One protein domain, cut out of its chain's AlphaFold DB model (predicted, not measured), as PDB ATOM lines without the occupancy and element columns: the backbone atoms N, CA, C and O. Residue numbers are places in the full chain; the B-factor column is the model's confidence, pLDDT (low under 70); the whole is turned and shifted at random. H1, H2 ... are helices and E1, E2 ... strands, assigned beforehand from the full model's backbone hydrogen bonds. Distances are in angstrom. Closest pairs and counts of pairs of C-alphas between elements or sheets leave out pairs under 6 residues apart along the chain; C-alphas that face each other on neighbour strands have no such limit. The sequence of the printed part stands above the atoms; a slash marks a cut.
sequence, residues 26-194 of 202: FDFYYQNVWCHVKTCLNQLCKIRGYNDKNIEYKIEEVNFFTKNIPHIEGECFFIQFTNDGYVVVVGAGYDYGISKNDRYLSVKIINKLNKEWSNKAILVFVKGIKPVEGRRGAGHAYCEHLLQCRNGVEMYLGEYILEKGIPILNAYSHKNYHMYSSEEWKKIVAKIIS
ATOM      1  N   PHE A  26       5.973  -1.494 -15.419       97.25
ATOM      2  CA  PHE A  26       4.821  -2.349 -15.692       97.25
ATOM      3  C   PHE A  26       5.207  -3.814 -15.939       97.25
ATOM      4  O   PHE A  26       4.614  -4.713 -15.346       97.25
ATOM      5  N   ASP A  27       6.204  -4.058 -16.799       96.88
ATOM      6  CA  ASP A  27       6.554  -5.413 -17.230       96.88
ATOM      7  C   ASP A  27       7.017  -6.279 -16.052       96.88
ATOM      8  O   ASP A  27       6.676  -7.460 -15.997       96.88
ATOM      9  N   PHE A  28       7.700  -5.699 -15.058       97.81
ATOM     10  CA  PHE A  28       8.039  -6.416 -13.829       97.81
ATOM     11  C   PHE A  28       6.788  -6.930 -13.102       97.81
ATOM     12  O   PHE A  28       6.720  -8.106 -12.739       97.81
ATOM     13  N   TYR A  29       5.788  -6.070 -12.887       98.12
ATOM     14  CA  TYR A  29       4.564  -6.455 -12.178       98.12
ATOM     15  C   TYR A  29       3.713  -7.429 -12.986       98.12
ATOM     16  O   TYR A  29       3.206  -8.406 -12.432       98.12
ATOM     17  N   TYR A  30       3.611  -7.208 -14.297       97.81
ATOM     18  CA  TYR A  30       2.911  -8.101 -15.211       97.81
ATOM     19  C   TYR A  30       3.508  -9.513 -15.184       97.81
ATOM     20  O   TYR A  30       2.786 -10.483 -14.945       97.81
ATOM     21  N   GLN A  31       4.832  -9.632 -15.340       97.56
ATOM     22  CA  GLN A  31       5.528 -10.922 -15.322       97.56
ATOM     23  C   GLN A  31       5.441 -11.612 -13.957       97.56
ATOM     24  O   GLN A  31       5.274 -12.832 -13.887       97.56
ATOM     25  N   ASN A  32       5.480 -10.839 -12.868       98.00
ATOM     26  CA  ASN A  32       5.288 -11.379 -11.526       98.00
ATOM     27  C   ASN A  32       3.897 -12.023 -11.375       98.00
ATOM     28  O   ASN A  32       3.776 -13.172 -10.942       98.00
ATOM     29  N   VAL A  33       2.840 -11.320 -11.796       98.25
ATOM     30  CA  VAL A  33       1.470 -11.852 -11.762       98.25
ATOM     31  C   VAL A  33       1.333 -13.075 -12.663       98.25
ATOM     32  O   VAL A  33       0.788 -14.087 -12.224       98.25
ATOM     33  N   TRP A  34       1.875 -13.027 -13.879       98.06
ATOM     34  CA  TRP A  34       1.855 -14.152 -14.814       98.06
ATOM     35  C   TRP A  34       2.476 -15.421 -14.213       98.06
ATOM     36  O   TRP A  34       1.861 -16.491 -14.246       98.06
ATOM     37  N   CYS A  35       3.643 -15.306 -13.570       98.12
ATOM     38  CA  CYS A  35       4.312 -16.439 -12.923       98.12
ATOM     39  C   CYS A  35       3.453 -17.058 -11.812       98.12
ATOM     40  O   CYS A  35       3.363 -18.287 -11.683       98.12
ATOM     41  N   HIS A  36       2.785 -16.220 -11.017       98.44
ATOM     42  CA  HIS A  36       1.904 -16.687  -9.953       98.44
ATOM     43  C   HIS A  36       0.617 -17.318 -10.483       98.44
ATOM     44  O   HIS A  36       0.228 -18.371  -9.976       98.44
ATOM     45  N   VAL A  37       0.012 -16.752 -11.530       98.31
ATOM     46  CA  VAL A  37      -1.146 -17.338 -12.222       98.31
ATOM     47  C   VAL A  37      -0.792 -18.724 -12.758       98.31
ATOM     48  O   VAL A  37      -1.475 -19.694 -12.434       98.31
ATOM     49  N   LYS A  38       0.331 -18.861 -13.473       98.38
ATOM     50  CA  LYS A  38       0.817 -20.158 -13.969       98.38
ATOM     51  C   LYS A  38       1.033 -21.167 -12.839       98.38
ATOM     52  O   LYS A  38       0.613 -22.318 -12.936       98.38
ATOM     53  N   THR A  39       1.657 -20.740 -11.742       98.25
ATOM     54  CA  THR A  39       1.897 -21.609 -10.577       98.25
ATOM     55  C   THR A  39       0.592 -22.081  -9.937       98.25
ATOM     56  O   THR A  39       0.471 -23.259  -9.602       98.25
ATOM     57  N   CYS A  40      -0.381 -21.179  -9.790       98.00
ATOM     58  CA  CYS A  40      -1.713 -21.468  -9.265       98.00
ATOM     59  C   CYS A  40      -2.440 -22.507 -10.137       98.00
ATOM     60  O   CYS A  40      -2.851 -23.565  -9.658       98.00
ATOM     61  N   LEU A  41      -2.490 -22.272 -11.450       98.06
ATOM     62  CA  LEU A  41      -3.146 -23.166 -12.408       98.06
ATOM     63  C   LEU A  41      -2.462 -24.537 -12.507       98.06
ATOM     64  O   LEU A  41      -3.137 -25.554 -12.632       98.06
ATOM     65  N   ASN A  42      -1.139 -24.601 -12.349       97.94
ATOM     66  CA  ASN A  42      -0.424 -25.877 -12.269       97.94
ATOM     67  C   ASN A  42      -0.853 -26.733 -11.070       97.94
ATOM     68  O   ASN A  42      -0.747 -27.955 -11.141       97.94
ATOM     69  N   GLN A  43      -1.306 -26.136  -9.961       97.00
ATOM     70  CA  GLN A  43      -1.886 -26.911  -8.860       97.00
ATOM     71  C   GLN A  43      -3.298 -27.381  -9.204       97.00
ATOM     72  O   GLN A  43      -3.630 -28.530  -8.927       97.00
ATOM     73  N   LEU A  44      -4.090 -26.534  -9.865       97.31
ATOM     74  CA  LEU A  44      -5.425 -26.894 -10.342       97.31
ATOM     75  C   LEU A  44      -5.383 -28.083 -11.321       97.31
ATOM     76  O   LEU A  44      -6.193 -28.993 -11.224       97.31
ATOM     77  N   CYS A  45      -4.391 -28.163 -12.209       97.31
ATOM     78  CA  CYS A  45      -4.238 -29.305 -13.121       97.31
ATOM     79  C   CYS A  45      -3.937 -30.647 -12.431       97.31
ATOM     80  O   CYS A  45      -3.995 -31.694 -13.084       97.31
ATOM     81  N   LYS A  46      -3.589 -30.645 -11.138       95.62
ATOM     82  CA  LYS A  46      -3.286 -31.869 -10.380       95.62
ATOM     83  C   LYS A  46      -4.525 -32.557  -9.833       95.62
ATOM     84  O   LYS A  46      -4.375 -33.675  -9.351       95.62
ATOM     85  N   ILE A  47      -5.698 -31.926  -9.889       96.06
ATOM     86  CA  ILE A  47      -6.942 -32.524  -9.399       96.06
ATOM     87  C   ILE A  47      -7.849 -33.001 -10.533       96.06
ATOM     88  O   ILE A  47      -7.694 -32.586 -11.687       96.06
ATOM     89  N   ARG A  48      -8.780 -33.901 -10.205       95.31
ATOM     90  CA  ARG A  48      -9.873 -34.293 -11.104       95.31
ATOM     91  C   ARG A  48     -10.822 -33.112 -11.328       95.31
ATOM     92  O   ARG A  48     -11.127 -32.345 -10.419       95.31
ATOM     93  N   GLY A  49     -11.230 -32.939 -12.575       96.00
ATOM     94  CA  GLY A  49     -12.192 -31.940 -13.008       96.00
ATOM     95  C   GLY A  49     -13.621 -32.464 -12.966       96.00
ATOM     96  O   GLY A  49     -13.907 -33.521 -12.418       96.00
ATOM     97  N   TYR A  50     -14.529 -31.697 -13.558       96.00
ATOM     98  CA  TYR A  50     -15.949 -32.023 -13.609       96.00
ATOM     99  C   TYR A  50     -16.192 -33.296 -14.434       96.00
ATOM    100  O   TYR A  50     -15.689 -33.396 -15.559       96.00
ATOM    101  N   ASN A  51     -16.973 -34.243 -13.899       94.38
ATOM    102  CA  ASN A  51     -17.193 -35.578 -14.477       94.38
ATOM    103  C   ASN A  51     -15.868 -36.303 -14.794       94.38
ATOM    104  O   ASN A  51     -15.659 -36.752 -15.922       94.38
ATOM    105  N   ASP A  52     -14.939 -36.315 -13.832       92.00
ATOM    106  CA  ASP A  52     -13.620 -36.970 -13.900       92.00
ATOM    107  C   ASP A  52     -12.673 -36.497 -15.014       92.00
ATOM    108  O   ASP A  52     -11.592 -37.069 -15.220       92.00
ATOM    109  N   LYS A  53     -13.027 -35.417 -15.719       94.75
ATOM    110  CA  LYS A  53     -12.200 -34.845 -16.786       94.75
ATOM    111  C   LYS A  53     -10.878 -34.314 -16.243       94.75
ATOM    112  O   LYS A  53     -10.764 -33.878 -15.102       94.75
ATOM    113  N   ASN A  54      -9.859 -34.276 -17.094       96.12
ATOM    114  CA  ASN A  54      -8.627 -33.570 -16.767       96.12
ATOM    115  C   ASN A  54      -8.845 -32.057 -16.857       96.12
ATOM    116  O   ASN A  54      -9.338 -31.567 -17.869       96.12
ATOM    117  N   ILE A  55      -8.436 -31.324 -15.817       97.69
ATOM    118  CA  ILE A  55      -8.338 -29.866 -15.901       97.69
ATOM    119  C   ILE A  55      -7.080 -29.493 -16.683       97.69
ATOM    120  O   ILE A  55      -5.974 -29.925 -16.342       97.69
ATOM    121  N   GLU A  56      -7.262 -28.652 -17.692       97.75
ATOM    122  CA  GLU A  56      -6.215 -28.097 -18.547       97.75
ATOM    123  C   GLU A  56      -6.410 -26.588 -18.651       97.75
ATOM    124  O   GLU A  56      -7.529 -26.094 -18.498       97.75
ATOM    125  N   TYR A  57      -5.340 -25.844 -18.921       97.88
ATOM    126  CA  TYR A  57      -5.451 -24.407 -19.133       97.88
ATOM    127  C   TYR A  57      -4.575 -23.917 -20.278       97.88
ATOM    128  O   TYR A  57      -3.539 -24.500 -20.597       97.88
ATOM    129  N   LYS A  58      -4.980 -22.784 -20.847       96.31
ATOM    130  CA  LYS A  58      -4.194 -21.984 -21.783       96.31
ATOM    131  C   LYS A  58      -4.128 -20.553 -21.267       96.31
ATOM    132  O   LYS A  58      -5.158 -19.992 -20.905       96.31
ATOM    133  N   ILE A  59      -2.928 -19.983 -21.210       95.38
ATOM    134  CA  ILE A  59      -2.735 -18.561 -20.913       95.38
ATOM    135  C   ILE A  59      -2.478 -17.850 -22.233       95.38
ATOM    136  O   ILE A  59      -1.629 -18.290 -23.004       95.38
ATOM    137  N   GLU A  60      -3.195 -16.760 -22.465       91.06
ATOM    138  CA  GLU A  60      -2.979 -15.855 -23.585       91.06
ATOM    139  C   GLU A  60      -2.610 -14.476 -23.056       91.06
ATOM    140  O   GLU A  60      -3.332 -13.871 -22.253       91.06
ATOM    141  N   GLU A  61      -1.479 -13.972 -23.531       85.12
ATOM    142  CA  GLU A  61      -1.083 -12.589 -23.314       85.12
ATOM    143  C   GLU A  61      -1.757 -11.742 -24.383       85.12
ATOM    144  O   GLU A  61      -1.514 -11.901 -25.579       85.12
ATOM    145  N   VAL A  62      -2.647 -10.856 -23.952       83.88
ATOM    146  CA  VAL A  62      -3.494 -10.106 -24.874       83.88
ATOM    147  C   VAL A  62      -3.187  -8.630 -24.787       83.88
ATOM    148  O   VAL A  62      -3.090  -8.065 -23.698       83.88
ATOM    149  N   ASN A  63      -3.116  -8.001 -25.958       83.69
ATOM    150  CA  ASN A  63      -3.207  -6.562 -26.101       83.69
ATOM    151  C   ASN A  63      -4.626  -6.189 -26.562       83.69
ATOM    152  O   ASN A  63      -5.037  -6.526 -27.668       83.69
ATOM    153  N   PHE A  64      -5.393  -5.474 -25.740       76.00
ATOM    154  CA  PHE A  64      -6.766  -5.082 -26.066       76.00
ATOM    155  C   PHE A  64      -6.878  -4.144 -27.281       76.00
ATOM    156  O   PHE A  64      -7.975  -3.979 -27.812       76.00
ATOM    157  N   PHE A  65      -5.781  -3.545 -27.759       67.69
ATOM    158  CA  PHE A  65      -5.796  -2.780 -29.011       67.69
ATOM    159  C   PHE A  65      -5.760  -3.664 -30.263       67.69
ATOM    160  O   PHE A  65      -6.196  -3.227 -31.328       67.69
ATOM    161  N   THR A  66      -5.314  -4.918 -30.153       62.44
ATOM    162  CA  THR A  66      -5.408  -5.892 -31.245       62.44
ATOM    163  C   THR A  66      -6.763  -6.594 -31.155       62.44
ATOM    164  O   THR A  66      -6.958  -7.491 -30.344       62.44
ATOM    165  N   LYS A  67      -7.730  -6.140 -31.962       57.25
ATOM    166  CA  LYS A  67      -9.172  -6.461 -31.868       57.25
ATOM    167  C   LYS A  67      -9.575  -7.936 -32.058       57.25
ATOM    168  O   LYS A  67     -10.758  -8.238 -31.946       57.25
ATOM    169  N   ASN A  68      -8.639  -8.849 -32.309       67.38
ATOM    170  CA  ASN A  68      -8.942 -10.244 -32.627       67.38
ATOM    171  C   ASN A  68      -8.360 -11.182 -31.568       67.38
ATOM    172  O   ASN A  68      -7.317 -11.795 -31.775       67.38
ATOM    173  N   ILE A  69      -9.049 -11.299 -30.435       70.88
ATOM    174  CA  ILE A  69      -8.795 -12.384 -29.485       70.88
ATOM    175  C   ILE A  69      -9.598 -13.582 -30.001       70.88
ATOM    176  O   ILE A  69     -10.829 -13.494 -30.033       70.88
ATOM    177  N   PRO A  70      -8.952 -14.665 -30.465       69.88
ATOM    178  CA  PRO A  70      -9.675 -15.820 -30.974       69.88
ATOM    179  C   PRO A  70     -10.548 -16.410 -29.866       69.88
ATOM    180  O   PRO A  70     -10.175 -16.403 -28.692       69.88
ATOM    181  N   HIS A  71     -11.710 -16.943 -30.240       79.75
ATOM    182  CA  HIS A  71     -12.477 -17.755 -29.308       79.75
ATOM    183  C   HIS A  71     -11.662 -19.010 -28.986       79.75
ATOM    184  O   HIS A  71     -11.343 -19.799 -29.876       79.75
ATOM    185  N   ILE A  72     -11.296 -19.165 -27.719       87.12
ATOM    186  CA  ILE A  72     -10.560 -20.320 -27.219       87.12
ATOM    187  C   ILE A  72     -11.509 -21.109 -26.333       87.12
ATOM    188  O   ILE A  72     -12.144 -20.557 -25.440       87.12
ATOM    189  N   GLU A  73     -11.595 -22.409 -26.594       89.88
ATOM    190  CA  GLU A  73     -12.426 -23.316 -25.816       89.88
ATOM    191  C   GLU A  73     -12.001 -23.337 -24.337       89.88
ATOM    192  O   GLU A  73     -10.818 -23.482 -24.015       89.88
ATOM    193  N   GLY A  74     -12.992 -23.266 -23.448       92.75
ATOM    194  CA  GLY A  74     -12.831 -23.313 -21.998       92.75
ATOM    195  C   GLY A  74     -13.600 -22.191 -21.307       92.75
ATOM    196  O   GLY A  74     -14.210 -21.334 -21.943       92.75
ATOM    197  N   GLU A  75     -13.567 -22.174 -19.982       94.75
ATOM    198  CA  GLU A  75     -14.051 -21.033 -19.212       94.75
ATOM    199  C   GLU A  75     -12.973 -19.954 -19.161       94.75
ATOM    200  O   GLU A  75     -11.817 -20.239 -18.833       94.75
ATOM    201  N   CYS A  76     -13.352 -18.719 -19.489       94.19
ATOM    202  CA  CYS A  76     -12.428 -17.595 -19.533       94.19
ATOM    203  C   CYS A  76     -12.332 -16.889 -18.175       94.19
ATOM    204  O   CYS A  76     -13.344 -16.569 -17.543       94.19
ATOM    205  N   PHE A  77     -11.103 -16.599 -17.769       96.38
ATOM    206  CA  PHE A  77     -10.733 -15.754 -16.645       96.38
ATOM    207  C   PHE A  77      -9.793 -14.669 -17.141       96.38
ATOM    208  O   PHE A  77      -9.019 -14.883 -18.074       96.38
ATOM    209  N   PHE A  78      -9.824 -13.510 -16.499       95.44
ATOM    210  CA  PHE A  78      -8.995 -12.387 -16.901       95.44
ATOM    211  C   PHE A  78      -8.401 -11.661 -15.700       95.44
ATOM    212  O   PHE A  78      -9.043 -11.501 -14.659       95.44
ATOM    213  N   ILE A  79      -7.170 -11.185 -15.879       97.00
ATOM    214  CA  ILE A  79      -6.506 -10.247 -14.978       97.00
ATOM    215  C   ILE A  79      -6.165  -8.987 -15.771       97.00
ATOM    216  O   ILE A  79      -5.442  -9.050 -16.770       97.00
ATOM    217  N   GLN A  80      -6.702  -7.848 -15.333       95.81
ATOM    218  CA  GLN A  80      -6.467  -6.545 -15.961       95.81
ATOM    219  C   GLN A  80      -5.634  -5.645 -15.058       95.81
ATOM    220  O   GLN A  80      -5.705  -5.734 -13.829       95.81
ATOM    221  N   PHE A  81      -4.890  -4.742 -15.689       97.06
ATOM    222  CA  PHE A  81      -3.881  -3.928 -15.033       97.06
ATOM    223  C   PHE A  81      -4.077  -2.442 -15.311       97.06
ATOM    224  O   PHE A  81      -4.722  -2.054 -16.287       97.06
ATOM    225  N   THR A  82      -3.477  -1.609 -14.473       97.19
ATOM    226  CA  THR A  82      -3.180  -0.217 -14.812       97.19
ATOM    227  C   THR A  82      -1.872  -0.113 -15.598       97.19
ATOM    228  O   THR A  82      -1.034  -1.013 -15.525       97.19
ATOM    229  N   ASN A  83      -1.671   0.987 -16.327       95.81
ATOM    230  CA  ASN A  83      -0.440   1.252 -17.087       95.81
ATOM    231  C   ASN A  83       0.825   1.256 -16.210       95.81
ATOM    232  O   ASN A  83       1.900   0.923 -16.696       95.81
ATOM    233  N   ASP A  84       0.709   1.602 -14.926       96.62
ATOM    234  CA  ASP A  84       1.823   1.585 -13.974       96.62
ATOM    235  C   ASP A  84       2.047   0.216 -13.303       96.62
ATOM    236  O   ASP A  84       3.106   0.011 -12.721       96.62
ATOM    237  N   GLY A  85       1.118  -0.742 -13.439       97.56
ATOM    238  CA  GLY A  85       1.331  -2.144 -13.052       97.56
ATOM    239  C   GLY A  85       0.488  -2.678 -11.889       97.56
ATOM    240  O   GLY A  85       0.698  -3.819 -11.479       97.56
ATOM    241  N   TYR A  86      -0.484  -1.927 -11.358       98.31
ATOM    242  CA  TYR A  86      -1.422  -2.477 -10.371       98.31
ATOM    243  C   TYR A  86      -2.372  -3.476 -11.026       98.31
ATOM    244  O   TYR A  86      -2.897  -3.221 -12.109       98.31
ATOM    245  N   VAL A  87      -2.690  -4.564 -10.321       98.25
ATOM    246  CA  VAL A  87      -3.819  -5.422 -10.693       98.25
ATOM    247  C   VAL A  87      -5.116  -4.706 -10.335       98.25
ATOM    248  O   VAL A  87      -5.371  -4.377  -9.176       98.25
ATOM    249  N   VAL A  88      -5.969  -4.474 -11.327       97.38
ATOM    250  CA  VAL A  88      -7.256  -3.800 -11.125       97.38
ATOM    251  C   VAL A  88      -8.317  -4.798 -10.700       97.38
ATOM    252  O   VAL A  88      -9.056  -4.554  -9.749       97.38
ATOM    253  N   VAL A  89      -8.408  -5.910 -11.424       96.25
ATOM    254  CA  VAL A  89      -9.491  -6.881 -11.305       96.25
ATOM    255  C   VAL A  89      -9.000  -8.260 -11.715       96.25
ATOM    256  O   VAL A  89      -8.288  -8.404 -12.709       96.25
ATOM    257  N   VAL A  90      -9.425  -9.258 -10.946       97.38
ATOM    258  CA  VAL A  90      -9.474 -10.664 -11.355       97.38
ATOM    259  C   VAL A  90     -10.947 -10.998 -11.548       97.38
ATOM    260  O   VAL A  90     -11.743 -10.746 -10.635       97.38
ATOM    261  N   GLY A  91     -11.305 -11.470 -12.737       95.31
ATOM    262  CA  GLY A  91     -12.686 -11.731 -13.135       95.31
ATOM    263  C   GLY A  91     -12.822 -12.983 -13.995       95.31
ATOM    264  O   GLY A  91     -11.824 -13.584 -14.399       95.31
ATOM    265  N   ALA A  92     -14.064 -13.368 -14.278       94.06
ATOM    266  CA  ALA A  92     -14.395 -14.480 -15.159       94.06
ATOM    267  C   ALA A  92     -15.531 -14.121 -16.118       94.06
ATOM    268  O   ALA A  92     -16.444 -13.378 -15.758       94.06
ATOM    269  N   GLY A  93     -15.497 -14.703 -17.314       89.44
ATOM    270  CA  GLY A  93     -16.427 -14.406 -18.399       89.44
ATOM    271  C   GLY A  93     -15.723 -13.926 -19.663       89.44
ATOM    272  O   GLY A  93     -14.514 -13.718 -19.684       89.44
ATOM    273  N   TYR A  94     -16.512 -13.779 -20.725       84.88
ATOM    274  CA  TYR A  94     -16.060 -13.324 -22.045       84.88
ATOM    275  C   TYR A  94     -16.275 -11.820 -22.270       84.88
ATOM    276  O   TYR A  94     -15.984 -11.295 -23.338       84.88
ATOM    277  N   ASP A  95     -16.772 -11.113 -21.256       78.75
ATOM    278  CA  ASP A  95     -16.925  -9.658 -21.211       78.75
ATOM    279  C   ASP A  95     -15.616  -8.938 -20.832       78.75
ATOM    280  O   ASP A  95     -15.626  -7.814 -20.326       78.75
ATOM    281  N   TYR A  96     -14.472  -9.575 -21.105       77.00
ATOM    282  CA  TYR A  96     -13.154  -8.978 -20.944       77.00
ATOM    283  C   TYR A  96     -12.952  -7.823 -21.938       77.00
ATOM    284  O   TYR A  96     -13.240  -7.923 -23.129       77.00
ATOM    285  N   GLY A  97     -12.438  -6.695 -21.449       77.88
ATOM    286  CA  GLY A  97     -12.187  -5.505 -22.259       77.88
ATOM    287  C   GLY A  97     -12.031  -4.249 -21.408       77.88
ATOM    288  O   GLY A  97     -12.376  -4.229 -20.225       77.88
ATOM    289  N   ILE A  98     -11.492  -3.186 -22.003       80.88
ATOM    290  CA  ILE A  98     -11.368  -1.890 -21.331       80.88
ATOM    291  C   ILE A  98     -12.669  -1.119 -21.545       80.88
ATOM    292  O   ILE A  98     -12.901  -0.530 -22.602       80.88
ATOM    293  N   SER A  99     -13.532  -1.129 -20.533       81.38
ATOM    294  CA  SER A  99     -14.744  -0.312 -20.530       81.38
ATOM    295  C   SER A  99     -14.437   1.115 -20.075       81.38
ATOM    296  O   SER A  99     -13.672   1.326 -19.137       81.38
ATOM    297  N   LYS A 100     -15.082   2.100 -20.707       83.38
ATOM    298  CA  LYS A 100     -15.129   3.495 -20.230       83.38
ATOM    299  C   LYS A 100     -16.440   3.827 -19.505       83.38
ATOM    300  O   LYS A 100     -16.654   4.970 -19.123       83.38
ATOM    301  N   ASN A 101     -17.327   2.846 -19.340       88.19
ATOM    302  CA  ASN A 101     -18.624   3.044 -18.705       88.19
ATOM    303  C   ASN A 101     -18.453   3.138 -17.182       88.19
ATOM    304  O   ASN A 101     -18.092   2.166 -16.516       88.19
ATOM    305  N   ASP A 102     -18.735   4.318 -16.641       89.44
ATOM    306  CA  ASP A 102     -18.592   4.657 -15.229       89.44
ATOM    307  C   ASP A 102     -19.544   3.887 -14.306       89.44
ATOM    308  O   ASP A 102     -19.338   3.894 -13.100       89.44
ATOM    309  N   ARG A 103     -20.533   3.149 -14.828       91.25
ATOM    310  CA  ARG A 103     -21.355   2.227 -14.025       91.25
ATOM    311  C   ARG A 103     -20.542   1.074 -13.443       91.25
ATOM    312  O   ARG A 103     -20.926   0.522 -12.412       91.25
ATOM    313  N   TYR A 104     -19.434   0.695 -14.079       92.44
ATOM    314  CA  TYR A 104     -18.586  -0.384 -13.588       92.44
ATOM    315  C   TYR A 104     -17.653   0.110 -12.485       92.44
ATOM    316  O   TYR A 104     -16.888   1.056 -12.664       92.44
ATOM    317  N   LEU A 105     -17.650  -0.597 -11.354       94.62
ATOM    318  CA  LEU A 105     -16.845  -0.220 -10.192       94.62
ATOM    319  C   LEU A 105     -15.351  -0.079 -10.511       94.62
ATOM    320  O   LEU A 105     -14.714   0.846 -10.017       94.62
ATOM    321  N   SER A 106     -14.792  -0.967 -11.336       95.12
ATOM    322  CA  SER A 106     -13.382  -0.876 -11.721       95.12
ATOM    323  C   SER A 106     -13.082   0.439 -12.451       95.12
ATOM    324  O   SER A 106     -12.063   1.057 -12.173       95.12
ATOM    325  N   VAL A 107     -13.994   0.934 -13.299       95.06
ATOM    326  CA  VAL A 107     -13.847   2.238 -13.974       95.06
ATOM    327  C   VAL A 107     -13.881   3.380 -12.958       95.06
ATOM    328  O   VAL A 107     -13.014   4.249 -12.986       95.06
ATOM    329  N   LYS A 108     -14.814   3.344 -11.995       96.94
ATOM    330  CA  LYS A 108     -14.872   4.340 -10.909       96.94
ATOM    331  C   LYS A 108     -13.595   4.364 -10.070       96.94
ATOM    332  O   LYS A 108     -13.116   5.441  -9.729       96.94
ATOM    333  N   ILE A 109     -13.038   3.193  -9.751       97.38
ATOM    334  CA  ILE A 109     -11.773   3.061  -9.016       97.38
ATOM    335  C   ILE A 109     -10.629   3.703  -9.805       97.38
ATOM    336  O   ILE A 109      -9.914   4.537  -9.256       97.38
ATOM    337  N   ILE A 110     -10.483   3.361 -11.088       96.69
ATOM    338  CA  ILE A 110      -9.431   3.915 -11.951       96.69
ATOM    339  C   ILE A 110      -9.534   5.438 -12.055       96.69
ATOM    340  O   ILE A 110      -8.543   6.130 -11.814       96.69
ATOM    341  N   ASN A 111     -10.739   5.962 -12.297       96.19
ATOM    342  CA  ASN A 111     -10.985   7.403 -12.351       96.19
ATOM    343  C   ASN A 111     -10.656   8.081 -11.014       96.19
ATOM    344  O   ASN A 111     -10.004   9.121 -10.990       96.19
ATOM    345  N   LYS A 112     -11.057   7.484  -9.882       97.38
ATOM    346  CA  LYS A 112     -10.782   8.039  -8.548       97.38
ATOM    347  C   LYS A 112      -9.289   8.096  -8.229       97.38
ATOM    348  O   LYS A 112      -8.861   9.002  -7.516       97.38
ATOM    349  N   LEU A 113      -8.520   7.130  -8.719       97.12
ATOM    350  CA  LEU A 113      -7.073   7.045  -8.525       97.12
ATOM    351  C   LEU A 113      -6.278   7.880  -9.538       97.12
ATOM    352  O   LEU A 113      -5.057   7.932  -9.417       97.12
ATOM    353  N   ASN A 114      -6.947   8.504 -10.517       96.56
ATOM    354  CA  ASN A 114      -6.320   9.176 -11.655       96.56
ATOM    355  C   ASN A 114      -5.283   8.275 -12.356       96.56
ATOM    356  O   ASN A 114      -4.138   8.668 -12.578       96.56
ATOM    357  N   LYS A 115      -5.674   7.024 -12.624       95.62
ATOM    358  CA  LYS A 115      -4.847   6.025 -13.318       95.62
ATOM    359  C   LYS A 115      -5.399   5.736 -14.705       95.62
ATOM    360  O   LYS A 115      -6.539   6.058 -15.020       95.62
ATOM    361  N   GLU A 116      -4.595   5.058 -15.510       94.94
ATOM    362  CA  GLU A 116      -4.982   4.583 -16.834       94.94
ATOM    363  C   GLU A 116      -4.951   3.060 -16.891       94.94
ATOM    364  O   GLU A 116      -4.144   2.416 -16.218       94.94
ATOM    365  N   TRP A 117      -5.825   2.484 -17.712       94.81
ATOM    366  CA  TRP A 117      -5.827   1.055 -17.998       94.81
ATOM    367  C   TRP A 117      -4.627   0.666 -18.856       94.81
ATOM    368  O   TRP A 117      -4.338   1.334 -19.847       94.81
ATOM    369  N   SER A 118      -4.006  -0.463 -18.523       93.94
ATOM    370  CA  SER A 118      -3.091  -1.134 -19.436       93.94
ATOM    371  C   SER A 118      -3.851  -1.744 -20.596       93.94
ATOM    372  O   SER A 118      -4.927  -2.321 -20.431       93.94
ATOM    373  N   ASN A 119      -3.256  -1.651 -21.779       90.94
ATOM    374  CA  ASN A 119      -3.703  -2.413 -22.931       90.94
ATOM    375  C   ASN A 119      -3.353  -3.900 -22.808       90.94
ATOM    376  O   ASN A 119      -3.972  -4.707 -23.491       90.94
ATOM    377  N   LYS A 120      -2.406  -4.271 -21.939       92.88
ATOM    378  CA  LYS A 120      -2.031  -5.659 -21.676       92.88
ATOM    379  C   LYS A 120      -2.926  -6.271 -20.596       92.88
ATOM    380  O   LYS A 120      -3.190  -5.666 -19.556       92.88
ATOM    381  N   ALA A 121      -3.334  -7.514 -20.818       93.81
ATOM    382  CA  ALA A 121      -4.022  -8.351 -19.842       93.81
ATOM    383  C   ALA A 121      -3.510  -9.790 -19.900       93.81
ATOM    384  O   ALA A 121      -2.803 -10.182 -20.831       93.81
ATOM    385  N   ILE A 122      -3.861 -10.568 -18.880       95.31
ATOM    386  CA  ILE A 122      -3.669 -12.018 -18.870       95.31
ATOM    387  C   ILE A 122      -5.050 -12.635 -19.026       95.31
ATOM    388  O   ILE A 122      -5.900 -12.439 -18.154       95.31
ATOM    389  N   LEU A 123      -5.272 -13.366 -20.115       94.88
ATOM    390  CA  LEU A 123      -6.447 -14.216 -20.266       94.88
ATOM    391  C   LEU A 123      -6.063 -15.659 -19.962       94.88
ATOM    392  O   LEU A 123      -5.003 -16.135 -20.363       94.88
ATOM    393  N   VAL A 124      -6.934 -16.357 -19.251       96.25
ATOM    394  CA  VAL A 124      -6.778 -17.769 -18.922       96.25
ATOM    395  C   VAL A 124      -8.029 -18.496 -19.376       96.25
ATOM    396  O   VAL A 124      -9.132 -18.131 -18.987       96.25
ATOM    397  N   PHE A 125      -7.854 -19.550 -20.158       95.94
ATOM    398  CA  PHE A 125      -8.928 -20.433 -20.589       95.94
ATOM    399  C   PHE A 125      -8.745 -21.777 -19.904       95.94
ATOM    400  O   PHE A 125      -7.705 -22.406 -20.082       95.94
ATOM    401  N   VAL A 126      -9.718 -22.199 -19.098       97.44
ATOM    402  CA  VAL A 126      -9.655 -23.449 -18.325       97.44
ATOM    403  C   VAL A 126     -10.672 -24.446 -18.866       97.44
ATOM    404  O   VAL A 126     -11.870 -24.172 -18.894       97.44
ATOM    405  N   LYS A 127     -10.197 -25.626 -19.264       97.12
ATOM    406  CA  LYS A 127     -11.017 -26.771 -19.674       97.12
ATOM    407  C   LYS A 127     -11.122 -27.791 -18.547       97.12
ATOM    408  O   LYS A 127     -10.347 -27.766 -17.596       97.12
ATOM    409  N   GLY A 128     -12.086 -28.701 -18.662       96.25
ATOM    410  CA  GLY A 128     -12.282 -29.778 -17.688       96.25
ATOM    411  C   GLY A 128     -12.952 -29.340 -16.386       96.25
ATOM    412  O   GLY A 128     -13.179 -30.174 -15.518       96.25
ATOM    413  N   ILE A 129     -13.317 -28.064 -16.251       96.94
ATOM    414  CA  ILE A 129     -14.267 -27.607 -15.235       96.94
ATOM    415  C   ILE A 129     -15.685 -27.600 -15.812       96.94
ATOM    416  O   ILE A 129     -15.885 -27.764 -17.019       96.94
ATOM    417  N   LYS A 130     -16.682 -27.444 -14.947       95.56
ATOM    418  CA  LYS A 130     -18.087 -27.417 -15.330       95.56
ATOM    419  C   LYS A 130     -18.351 -26.265 -16.313       95.56
ATOM    420  O   LYS A 130     -18.050 -25.120 -15.963       95.56
ATOM    421  N   PRO A 131     -18.935 -26.546 -17.492       92.06
ATOM    422  CA  PRO A 131     -19.238 -25.514 -18.473       92.06
ATOM    423  C   PRO A 131     -20.337 -24.575 -17.967       92.06
ATOM    424  O   PRO A 131     -21.256 -24.981 -17.241       92.06
ATOM    425  N   VAL A 132     -20.252 -23.314 -18.376       90.75
ATOM    426  CA  VAL A 132     -21.277 -22.307 -18.117       90.75
ATOM    427  C   VAL A 132     -22.188 -22.163 -19.333       90.75
ATOM    428  O   VAL A 132     -21.795 -21.665 -20.382       90.75
ATOM    429  N   GLU A 133     -23.454 -22.532 -19.158       82.75
ATOM    430  CA  GLU A 133     -24.503 -22.342 -20.159       82.75
ATOM    431  C   GLU A 133     -25.315 -21.085 -19.808       82.75
ATOM    432  O   GLU A 133     -26.195 -21.073 -18.935       82.75
ATOM    433  N   GLY A 134     -24.973 -19.967 -20.453       73.19
ATOM    434  CA  GLY A 134     -25.573 -18.662 -20.173       73.19
ATOM    435  C   GLY A 134     -25.242 -18.158 -18.762       73.19
ATOM    436  O   GLY A 134     -24.087 -17.898 -18.439       73.19
ATOM    437  N   ARG A 135     -26.260 -17.977 -17.905       64.75
ATOM    438  CA  ARG A 135     -26.068 -17.613 -16.478       64.75
ATOM    439  C   ARG A 135     -26.084 -18.821 -15.534       64.75
ATOM    440  O   ARG A 135     -25.936 -18.649 -14.325       64.75
ATOM    441  N   ARG A 136     -26.300 -20.033 -16.052       74.25
ATOM    442  CA  ARG A 136     -26.388 -21.269 -15.264       74.25
ATOM    443  C   ARG A 136     -25.046 -21.998 -15.295       74.25
ATOM    444  O   ARG A 136     -24.310 -21.919 -16.266       74.25
ATOM    445  N   GLY A 137     -24.716 -22.696 -14.211       79.56
ATOM    446  CA  GLY A 137     -23.517 -23.543 -14.154       79.56
ATOM    447  C   GLY A 137     -22.243 -22.880 -13.624       79.56
ATOM    448  O   GLY A 137     -21.316 -23.597 -13.275       79.56
ATOM    449  N   ALA A 138     -22.215 -21.555 -13.445       90.50
ATOM    450  CA  ALA A 138     -21.030 -20.861 -12.927       90.50
ATOM    451  C   ALA A 138     -20.682 -21.209 -11.465       90.50
ATOM    452  O   ALA A 138     -19.524 -21.112 -11.067       90.50
ATOM    453  N   GLY A 139     -21.684 -21.586 -10.664       93.00
ATOM    454  CA  GLY A 139     -21.534 -21.920  -9.246       93.00
ATOM    455  C   GLY A 139     -21.378 -23.417  -8.960       93.00
ATOM    456  O   GLY A 139     -21.408 -24.254  -9.855       93.00
ATOM    457  N   HIS A 140     -21.290 -23.742  -7.668       94.50
ATOM    458  CA  HIS A 140     -20.923 -25.070  -7.155       94.50
ATOM    459  C   HIS A 140     -21.949 -26.178  -7.422       94.50
ATOM    460  O   HIS A 140     -21.607 -27.350  -7.344       94.50
ATOM    461  N   ALA A 141     -23.213 -25.842  -7.689       92.38
ATOM    462  CA  ALA A 141     -24.260 -26.850  -7.849       92.38
ATOM    463  C   ALA A 141     -23.834 -27.941  -8.847       92.38
ATOM    464  O   ALA A 141     -23.343 -27.619  -9.933       92.38
ATOM    465  N   TYR A 142     -24.049 -29.208  -8.490       91.38
ATOM    466  CA  TYR A 142     -23.654 -30.388  -9.271       91.38
ATOM    467  C   TYR A 142     -22.144 -30.597  -9.438       91.38
ATOM    468  O   TYR A 142     -21.760 -31.433 -10.236       91.38
ATOM    469  N   CYS A 143     -21.297 -29.858  -8.727       94.75
ATOM    470  CA  CYS A 143     -19.872 -30.154  -8.613       94.75
ATOM    471  C   CYS A 143     -19.617 -30.944  -7.326       94.75
ATOM    472  O   CYS A 143     -20.329 -30.768  -6.337       94.75
ATOM    473  N   GLU A 144     -18.574 -31.760  -7.325       95.44
ATOM    474  CA  GLU A 144     -18.091 -32.466  -6.137       95.44
ATOM    475  C   GLU A 144     -17.305 -31.524  -5.223       95.44
ATOM    476  O   GLU A 144     -17.311 -31.669  -4.001       95.44
ATOM    477  N   HIS A 145     -16.644 -30.524  -5.816       95.75
ATOM    478  CA  HIS A 145     -15.914 -29.508  -5.074       95.75
ATOM    479  C   HIS A 145     -15.863 -28.149  -5.781       95.75
ATOM    480  O   HIS A 145     -16.037 -28.013  -6.992       95.75
ATOM    481  N   LEU A 146     -15.529 -27.103  -5.020       96.75
ATOM    482  CA  LEU A 146     -15.554 -25.707  -5.479       96.75
ATOM    483  C   LEU A 146     -14.631 -25.430  -6.674       96.75
ATOM    484  O   LEU A 146     -14.985 -24.636  -7.540       96.75
ATOM    485  N   LEU A 147     -13.491 -26.116  -6.778       97.50
ATOM    486  CA  LEU A 147     -12.553 -25.933  -7.896       97.50
ATOM    487  C   LEU A 147     -12.994 -26.567  -9.233       97.50
ATOM    488  O   LEU A 147     -12.282 -26.433 -10.222       97.50
ATOM    489  N   GLN A 148     -14.162 -27.218  -9.292       97.19
ATOM    490  CA  GLN A 148     -14.766 -27.702 -10.541       97.19
ATOM    491  C   GLN A 148     -15.710 -26.678 -11.185       97.19
ATOM    492  O   GLN A 148     -16.219 -26.939 -12.268       97.19
ATOM    493  N   CYS A 149     -15.971 -25.523 -10.566       96.44
ATOM    494  CA  CYS A 149     -16.864 -24.505 -11.127       96.44
ATOM    495  C   CYS A 149     -16.138 -23.182 -11.372       96.44
ATOM    496  O   CYS A 149     -15.202 -22.829 -10.649       96.44
ATOM    497  N   ARG A 150     -16.607 -22.411 -12.362       96.62
ATOM    498  CA  ARG A 150     -16.001 -21.129 -12.749       96.62
ATOM    499  C   ARG A 150     -15.844 -20.177 -11.562       96.62
ATOM    500  O   ARG A 150     -14.755 -19.672 -11.325       96.62
ATOM    501  N   ASN A 151     -16.895 -19.976 -10.769       96.12
ATOM    502  CA  ASN A 151     -16.860 -19.057  -9.629       96.12
ATOM    503  C   ASN A 151     -15.816 -19.460  -8.579       96.12
ATOM    504  O   ASN A 151     -15.247 -18.592  -7.912       96.12
ATOM    505  N   GLY A 152     -15.590 -20.766  -8.405       97.38
ATOM    506  CA  GLY A 152     -14.604 -21.277  -7.461       97.38
ATOM    507  C   GLY A 152     -13.186 -21.115  -7.987       97.38
ATOM    508  O   GLY A 152     -12.313 -20.705  -7.232       97.38
ATOM    509  N   VAL A 153     -12.965 -21.332  -9.285       98.12
ATOM    510  CA  VAL A 153     -11.668 -21.073  -9.931       98.12
ATOM    511  C   VAL A 153     -11.334 -19.575  -9.949       98.12
ATOM    512  O   VAL A 153     -10.201 -19.208  -9.650       98.12
ATOM    513  N   GLU A 154     -12.310 -18.696 -10.198       98.00
ATOM    514  CA  GLU A 154     -12.121 -17.238 -10.138       98.00
ATOM    515  C   GLU A 154     -11.678 -16.805  -8.735       98.00
ATOM    516  O   GLU A 154     -10.688 -16.087  -8.575       98.00
ATOM    517  N   MET A 155     -12.380 -17.295  -7.708       97.50
ATOM    518  CA  MET A 155     -12.027 -17.007  -6.323       97.50
ATOM    519  C   MET A 155     -10.669 -17.610  -5.957       97.50
ATOM    520  O   MET A 155      -9.881 -16.948  -5.289       97.50
ATOM    521  N   TYR A 156     -10.352 -18.818  -6.427       98.31
ATOM    522  CA  TYR A 156      -9.050 -19.446  -6.216       98.31
ATOM    523  C   TYR A 156      -7.902 -18.604  -6.781       98.31
ATOM    524  O   TYR A 156      -6.949 -18.326  -6.055       98.31
ATOM    525  N   LEU A 157      -8.023 -18.137  -8.025       98.25
ATOM    526  CA  LEU A 157      -7.030 -17.272  -8.662       98.25
ATOM    527  C   LEU A 157      -6.836 -15.961  -7.893       98.25
ATOM    528  O   LEU A 157      -5.703 -15.607  -7.566       98.25
ATOM    529  N   GLY A 158      -7.924 -15.254  -7.576       98.00
ATOM    530  CA  GLY A 158      -7.824 -13.962  -6.899       98.00
ATOM    531  C   GLY A 158      -7.299 -14.067  -5.465       98.00
ATOM    532  O   GLY A 158      -6.450 -13.273  -5.068       98.00
ATOM    533  N   GLU A 159      -7.719 -15.081  -4.701       97.69
ATOM    534  CA  GLU A 159      -7.195 -15.317  -3.349       97.69
ATOM    535  C   GLU A 159      -5.725 -15.730  -3.363       97.69
ATOM    536  O   GLU A 159      -4.961 -15.267  -2.520       97.69
ATOM    537  N   TYR A 160      -5.308 -16.540  -4.338       97.81
ATOM    538  CA  TYR A 160      -3.904 -16.907  -4.489       97.81
ATOM    539  C   TYR A 160      -3.029 -15.681  -4.788       97.81
ATOM    540  O   TYR A 160      -1.957 -15.541  -4.209       97.81
ATOM    541  N   ILE A 161      -3.480 -14.771  -5.659       97.81
ATOM    542  CA  ILE A 161      -2.760 -13.521  -5.964       97.81
ATOM    543  C   ILE A 161      -2.610 -12.658  -4.702       97.81
ATOM    544  O   ILE A 161      -1.502 -12.206  -4.403       97.81
ATOM    545  N   LEU A 162      -3.686 -12.497  -3.922       97.06
ATOM    546  CA  LEU A 162      -3.643 -11.767  -2.650       97.06
ATOM    547  C   LEU A 162      -2.693 -12.427  -1.638       97.06
ATOM    548  O   LEU A 162      -1.927 -11.728  -0.978       97.06
ATOM    549  N   GLU A 163      -2.684 -13.761  -1.550       96.44
ATOM    550  CA  GLU A 163      -1.764 -14.513  -0.684       96.44
ATOM    551  C   GLU A 163      -0.289 -14.258  -1.038       96.44
ATOM    552  O   GLU A 163       0.574 -14.281  -0.162       96.44
ATOM    553  N   LYS A 164       0.022 -13.981  -2.310       96.94
ATOM    554  CA  LYS A 164       1.382 -13.620  -2.754       96.94
ATOM    555  C   LYS A 164       1.726 -12.147  -2.536       96.94
ATOM    556  O   LYS A 164       2.749 -11.687  -3.032       96.94
ATOM    557  N   GLY A 165       0.901 -11.419  -1.783       96.56
ATOM    558  CA  GLY A 165       1.125 -10.014  -1.457       96.56
ATOM    559  C   GLY A 165       0.907  -9.077  -2.643       96.56
ATOM    560  O   GLY A 165       1.378  -7.945  -2.611       96.56
ATOM    561  N   ILE A 166       0.219  -9.531  -3.696       97.81
ATOM    562  CA  ILE A 166      -0.097  -8.699  -4.856       97.81
ATOM    563  C   ILE A 166      -1.485  -8.098  -4.642       97.81
ATOM    564  O   ILE A 166      -2.481  -8.828  -4.669       97.81
ATOM    565  N   PRO A 167      -1.591  -6.779  -4.426       97.06
ATOM    566  CA  PRO A 167      -2.877  -6.161  -4.172       97.06
ATOM    567  C   PRO A 167      -3.740  -6.103  -5.437       97.06
ATOM    568  O   PRO A 167      -3.251  -5.832  -6.533       97.06
ATOM    569  N   ILE A 168      -5.051  -6.281  -5.256       98.19
ATOM    570  CA  ILE A 168      -6.071  -6.098  -6.296       98.19
ATOM    571  C   ILE A 168      -6.881  -4.853  -5.931       98.19
ATOM    572  O   ILE A 168      -7.515  -4.827  -4.877       98.19
ATOM    573  N   LEU A 169      -6.895  -3.830  -6.790       98.06
ATOM    574  CA  LEU A 169      -7.591  -2.568  -6.496       98.06
ATOM    575  C   LEU A 169      -9.088  -2.796  -6.261       98.06
ATOM    576  O   LEU A 169      -9.655  -2.338  -5.269       98.06
ATOM    577  N   ASN A 170      -9.730  -3.577  -7.130       96.56
ATOM    578  CA  ASN A 170     -11.083  -4.062  -6.914       96.56
ATOM    579  C   ASN A 170     -11.072  -5.353  -6.073       96.56
ATOM    580  O   ASN A 170     -11.503  -6.405  -6.536       96.56
ATOM    581  N   ALA A 171     -10.601  -5.266  -4.825       92.38
ATOM    582  CA  ALA A 171     -10.252  -6.396  -3.945       92.38
ATOM    583  C   ALA A 171     -11.329  -7.483  -3.722       92.38
ATOM    584  O   ALA A 171     -11.038  -8.544  -3.183       92.38
ATOM    585  N   TYR A 172     -12.582  -7.225  -4.101       91.88
ATOM    586  CA  TYR A 172     -13.709  -8.151  -3.940       91.88
ATOM    587  C   TYR A 172     -14.294  -8.618  -5.280       91.88
ATOM    588  O   TYR A 172     -15.396  -9.180  -5.295       91.88
ATOM    589  N   SER A 173     -13.632  -8.346  -6.409       93.12
ATOM    590  CA  SER A 173     -14.125  -8.754  -7.728       93.12
ATOM    591  C   SER A 173     -14.296 -10.269  -7.805       93.12
ATOM    592  O   SER A 173     -15.418 -10.725  -8.006       93.12
ATOM    593  N   HIS A 174     -13.251 -11.015  -7.447       93.94
ATOM    594  CA  HIS A 174     -13.173 -12.477  -7.510       93.94
ATOM    595  C   HIS A 174     -13.909 -13.213  -6.380       93.94
ATOM    596  O   HIS A 174     -14.057 -14.433  -6.413       93.94
ATOM    597  N   LYS A 175     -14.364 -12.499  -5.340       93.00
ATOM    598  CA  LYS A 175     -15.025 -13.081  -4.155       93.00
ATOM    599  C   LYS A 175     -16.444 -13.568  -4.479       93.00
ATOM    600  O   LYS A 175     -17.423 -12.915  -4.117       93.00
ATOM    601  N   ASN A 176     -16.588 -14.702  -5.156       91.81
ATOM    602  CA  ASN A 176     -17.901 -15.288  -5.451       91.81
ATOM    603  C   ASN A 176     -18.536 -15.975  -4.235       91.81
ATOM    604  O   ASN A 176     -19.750 -15.898  -4.043       91.81
ATOM    605  N   TYR A 177     -17.720 -16.584  -3.372       91.56
ATOM    606  CA  TYR A 177     -18.178 -17.273  -2.168       91.56
ATOM    607  C   TYR A 177     -17.910 -16.441  -0.914       91.56
ATOM    608  O   TYR A 177     -17.055 -16.745  -0.091       91.56
ATOM    609  N   HIS A 178     -18.701 -15.385  -0.756       86.38
ATOM    610  CA  HIS A 178     -18.576 -14.403   0.323       86.38
ATOM    611  C   HIS A 178     -18.799 -14.974   1.744       86.38
ATOM    612  O   HIS A 178     -18.509 -14.301   2.734       86.38
ATOM    613  N   MET A 179     -19.305 -16.205   1.865       87.38
ATOM    614  CA  MET A 179     -19.392 -16.918   3.142       87.38
ATOM    615  C   MET A 179     -18.014 -17.259   3.724       87.38
ATOM    616  O   MET A 179     -17.904 -17.342   4.939       87.38
ATOM    617  N   TYR A 180     -16.975 -17.378   2.887       89.69
ATOM    618  CA  TYR A 180     -15.625 -17.717   3.322       89.69
ATOM    619  C   TYR A 180     -14.752 -16.472   3.477       89.69
ATOM    620  O   TYR A 180     -14.613 -15.654   2.557       89.69
ATOM    621  N   SER A 181     -14.097 -16.360   4.629       91.75
ATOM    622  CA  SER A 181     -12.895 -15.543   4.771       91.75
ATOM    623  C   SER A 181     -11.762 -16.078   3.885       91.75
ATOM    624  O   SER A 181     -11.815 -17.196   3.372       91.75
ATOM    625  N   SER A 182     -10.718 -15.270   3.688       91.62
ATOM    626  CA  SER A 182      -9.532 -15.688   2.927       91.62
ATOM    627  C   SER A 182      -8.835 -16.902   3.548       91.62
ATOM    628  O   SER A 182      -8.460 -17.827   2.830       91.62
ATOM    629  N   GLU A 183      -8.750 -16.962   4.878       93.88
ATOM    630  CA  GLU A 183      -8.128 -18.096   5.571       93.88
ATOM    631  C   GLU A 183      -8.966 -19.374   5.505       93.88
ATOM    632  O   GLU A 183      -8.431 -20.465   5.305       93.88
ATOM    633  N   GLU A 184     -10.290 -19.264   5.625       95.44
ATOM    634  CA  GLU A 184     -11.178 -20.416   5.429       95.44
ATOM    635  C   GLU A 184     -11.097 -20.932   3.995       95.44
ATOM    636  O   GLU A 184     -10.964 -22.137   3.781       95.44
ATOM    637  N   TRP A 185     -11.106 -20.026   3.013       95.88
ATOM    638  CA  TRP A 185     -10.960 -20.389   1.608       95.88
ATOM    639  C   TRP A 185      -9.652 -21.136   1.347       95.88
ATOM    640  O   TRP A 185      -9.663 -22.194   0.717       95.88
ATOM    641  N   LYS A 186      -8.533 -20.644   1.888       95.38
ATOM    642  CA  LYS A 186      -7.225 -21.297   1.773       95.38
ATOM    643  C   LYS A 186      -7.240 -22.721   2.332       95.38
ATOM    644  O   LYS A 186      -6.741 -23.637   1.678       95.38
ATOM    645  N   LYS A 187      -7.852 -22.931   3.502       96.75
ATOM    646  CA  LYS A 187      -7.999 -24.269   4.106       96.75
ATOM    647  C   LYS A 187      -8.849 -25.197   3.236       96.75
ATOM    648  O   LYS A 187      -8.471 -26.346   3.024       96.75
ATOM    649  N   ILE A 188      -9.962 -24.693   2.702       96.06
ATOM    650  CA  ILE A 188     -10.849 -25.448   1.805       96.06
ATOM    651  C   ILE A 188     -10.107 -25.863   0.535       96.06
ATOM    652  O   ILE A 188     -10.124 -27.035   0.171       96.06
ATOM    653  N   VAL A 189      -9.413 -24.929  -0.114       96.62
ATOM    654  CA  VAL A 189      -8.623 -25.196  -1.321       96.62
ATOM    655  C   VAL A 189      -7.526 -26.221  -1.052       96.62
ATOM    656  O   VAL A 189      -7.371 -27.156  -1.834       96.62
ATOM    657  N   ALA A 190      -6.789 -26.087   0.053       96.38
ATOM    658  CA  ALA A 190      -5.744 -27.040   0.419       96.38
ATOM    659  C   ALA A 190      -6.308 -28.457   0.602       96.38
ATOM    660  O   ALA A 190      -5.719 -29.417   0.105       96.38
ATOM    661  N   LYS A 191      -7.474 -28.575   1.251       96.75
ATOM    662  CA  LYS A 191      -8.183 -29.846   1.402       96.75
ATOM    663  C   LYS A 191      -8.614 -30.418   0.049       96.75
ATOM    664  O   LYS A 191      -8.271 -31.552  -0.250       96.75
ATOM    665  N   ILE A 192      -9.260 -29.620  -0.808       96.19
ATOM    666  CA  ILE A 192      -9.670 -30.052  -2.157       96.19
ATOM    667  C   ILE A 192      -8.466 -30.568  -2.953       96.19
ATOM    668  O   ILE A 192      -8.536 -31.650  -3.531       96.19
ATOM    669  N   ILE A 193      -7.359 -29.816  -2.958       95.19
ATOM    670  CA  ILE A 193      -6.130 -30.202  -3.661       95.19
ATOM    671  C   ILE A 193      -5.539 -31.488  -3.093       95.19
ATOM    672  O   ILE A 193      -4.940 -32.238  -3.850       95.19
ATOM    673  N   SER A 194      -5.658 -31.740  -1.790       94.12
ATOM    674  CA  SER A 194      -5.177 -32.972  -1.164       94.12
ATOM    675  C   SER A 194      -6.050 -34.174  -1.519       94.12
ATOM    676  O   SER A 194      -5.518 -35.192  -1.952       94.12
TER     677      SER A 194
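This is residues 26 to 194 of the 202 residues of an uncharacterized protein of Mogibacterium timidum (UniProt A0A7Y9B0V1). A twisted four-stranded sheet has two helices, H1 and H3, over one face, set steeply to each other; H4 lies beyond H3, away from the sheet, and short H2 sits near one end of the strands. The 169 printed residues hold four named helices and four named strands in the order H1 E1 E2 E3 H2 E4 H3 H4. The sheet order is E1 E4 E2 E3, antiparallel throughout, and the class is mixed. The whole is compact, with a radius of gyration of the C-alphas of 15.4 A and spans of 44 by 35 by 30 A.

H1, residues 26 to 44, begins with C-alpha 26 at (4.821, -2.349, -15.692) and is 27.1 A long. E1 is residues 56 to 63, 23.0 A; E2 is 75 to 82, 23.9 A; E3 is 87 to 92. H2 is 105 to 112. E4, 117 to 127, is 28.4 A long and bends by 60 degrees at residue 120. H3 is 150 to 163, 19.8 A. H4, 182 to 194, ends with C-alpha 194 at (-5.177, -32.972, -1.164).

E1 and E4 pair through N 60 and O 123, 2.8 A; E4 and E2 through N 77 and O 124, 2.8 A; the hairpin E2 and E3 through N 78 and O 91, 2.9 A. E3, H2 and E4 form a split strand-helix-strand unit, two strands running the same way with E2 between them, and its crossover is right-handed. H1 and H3 on the same face make two layers, helices over a sheet, at heights of 8.8 A and 9.1 A. H1 touches H3, closest at C-alphas 40 and 157, 6.8 A, at a steep tilt of 55 degrees. H3 and H4 only just touch, with 3 pairs of C-alphas within 8 A, the closest being 159 and 182, 6.7 A. H2 only grazes the sheet. In H1, H2, H3 and H4 every O i to N i+4 pair is within hydrogen-bond range.

The C-alphas farthest apart, Asp 52 and Asn 114, are 46.8 A apart. The printed part has no cut. The longest links are E4 to H3, 22 residues, and H3 to H4, 18. Residues 65 to 68, 70 and 135 have pLDDT under 70.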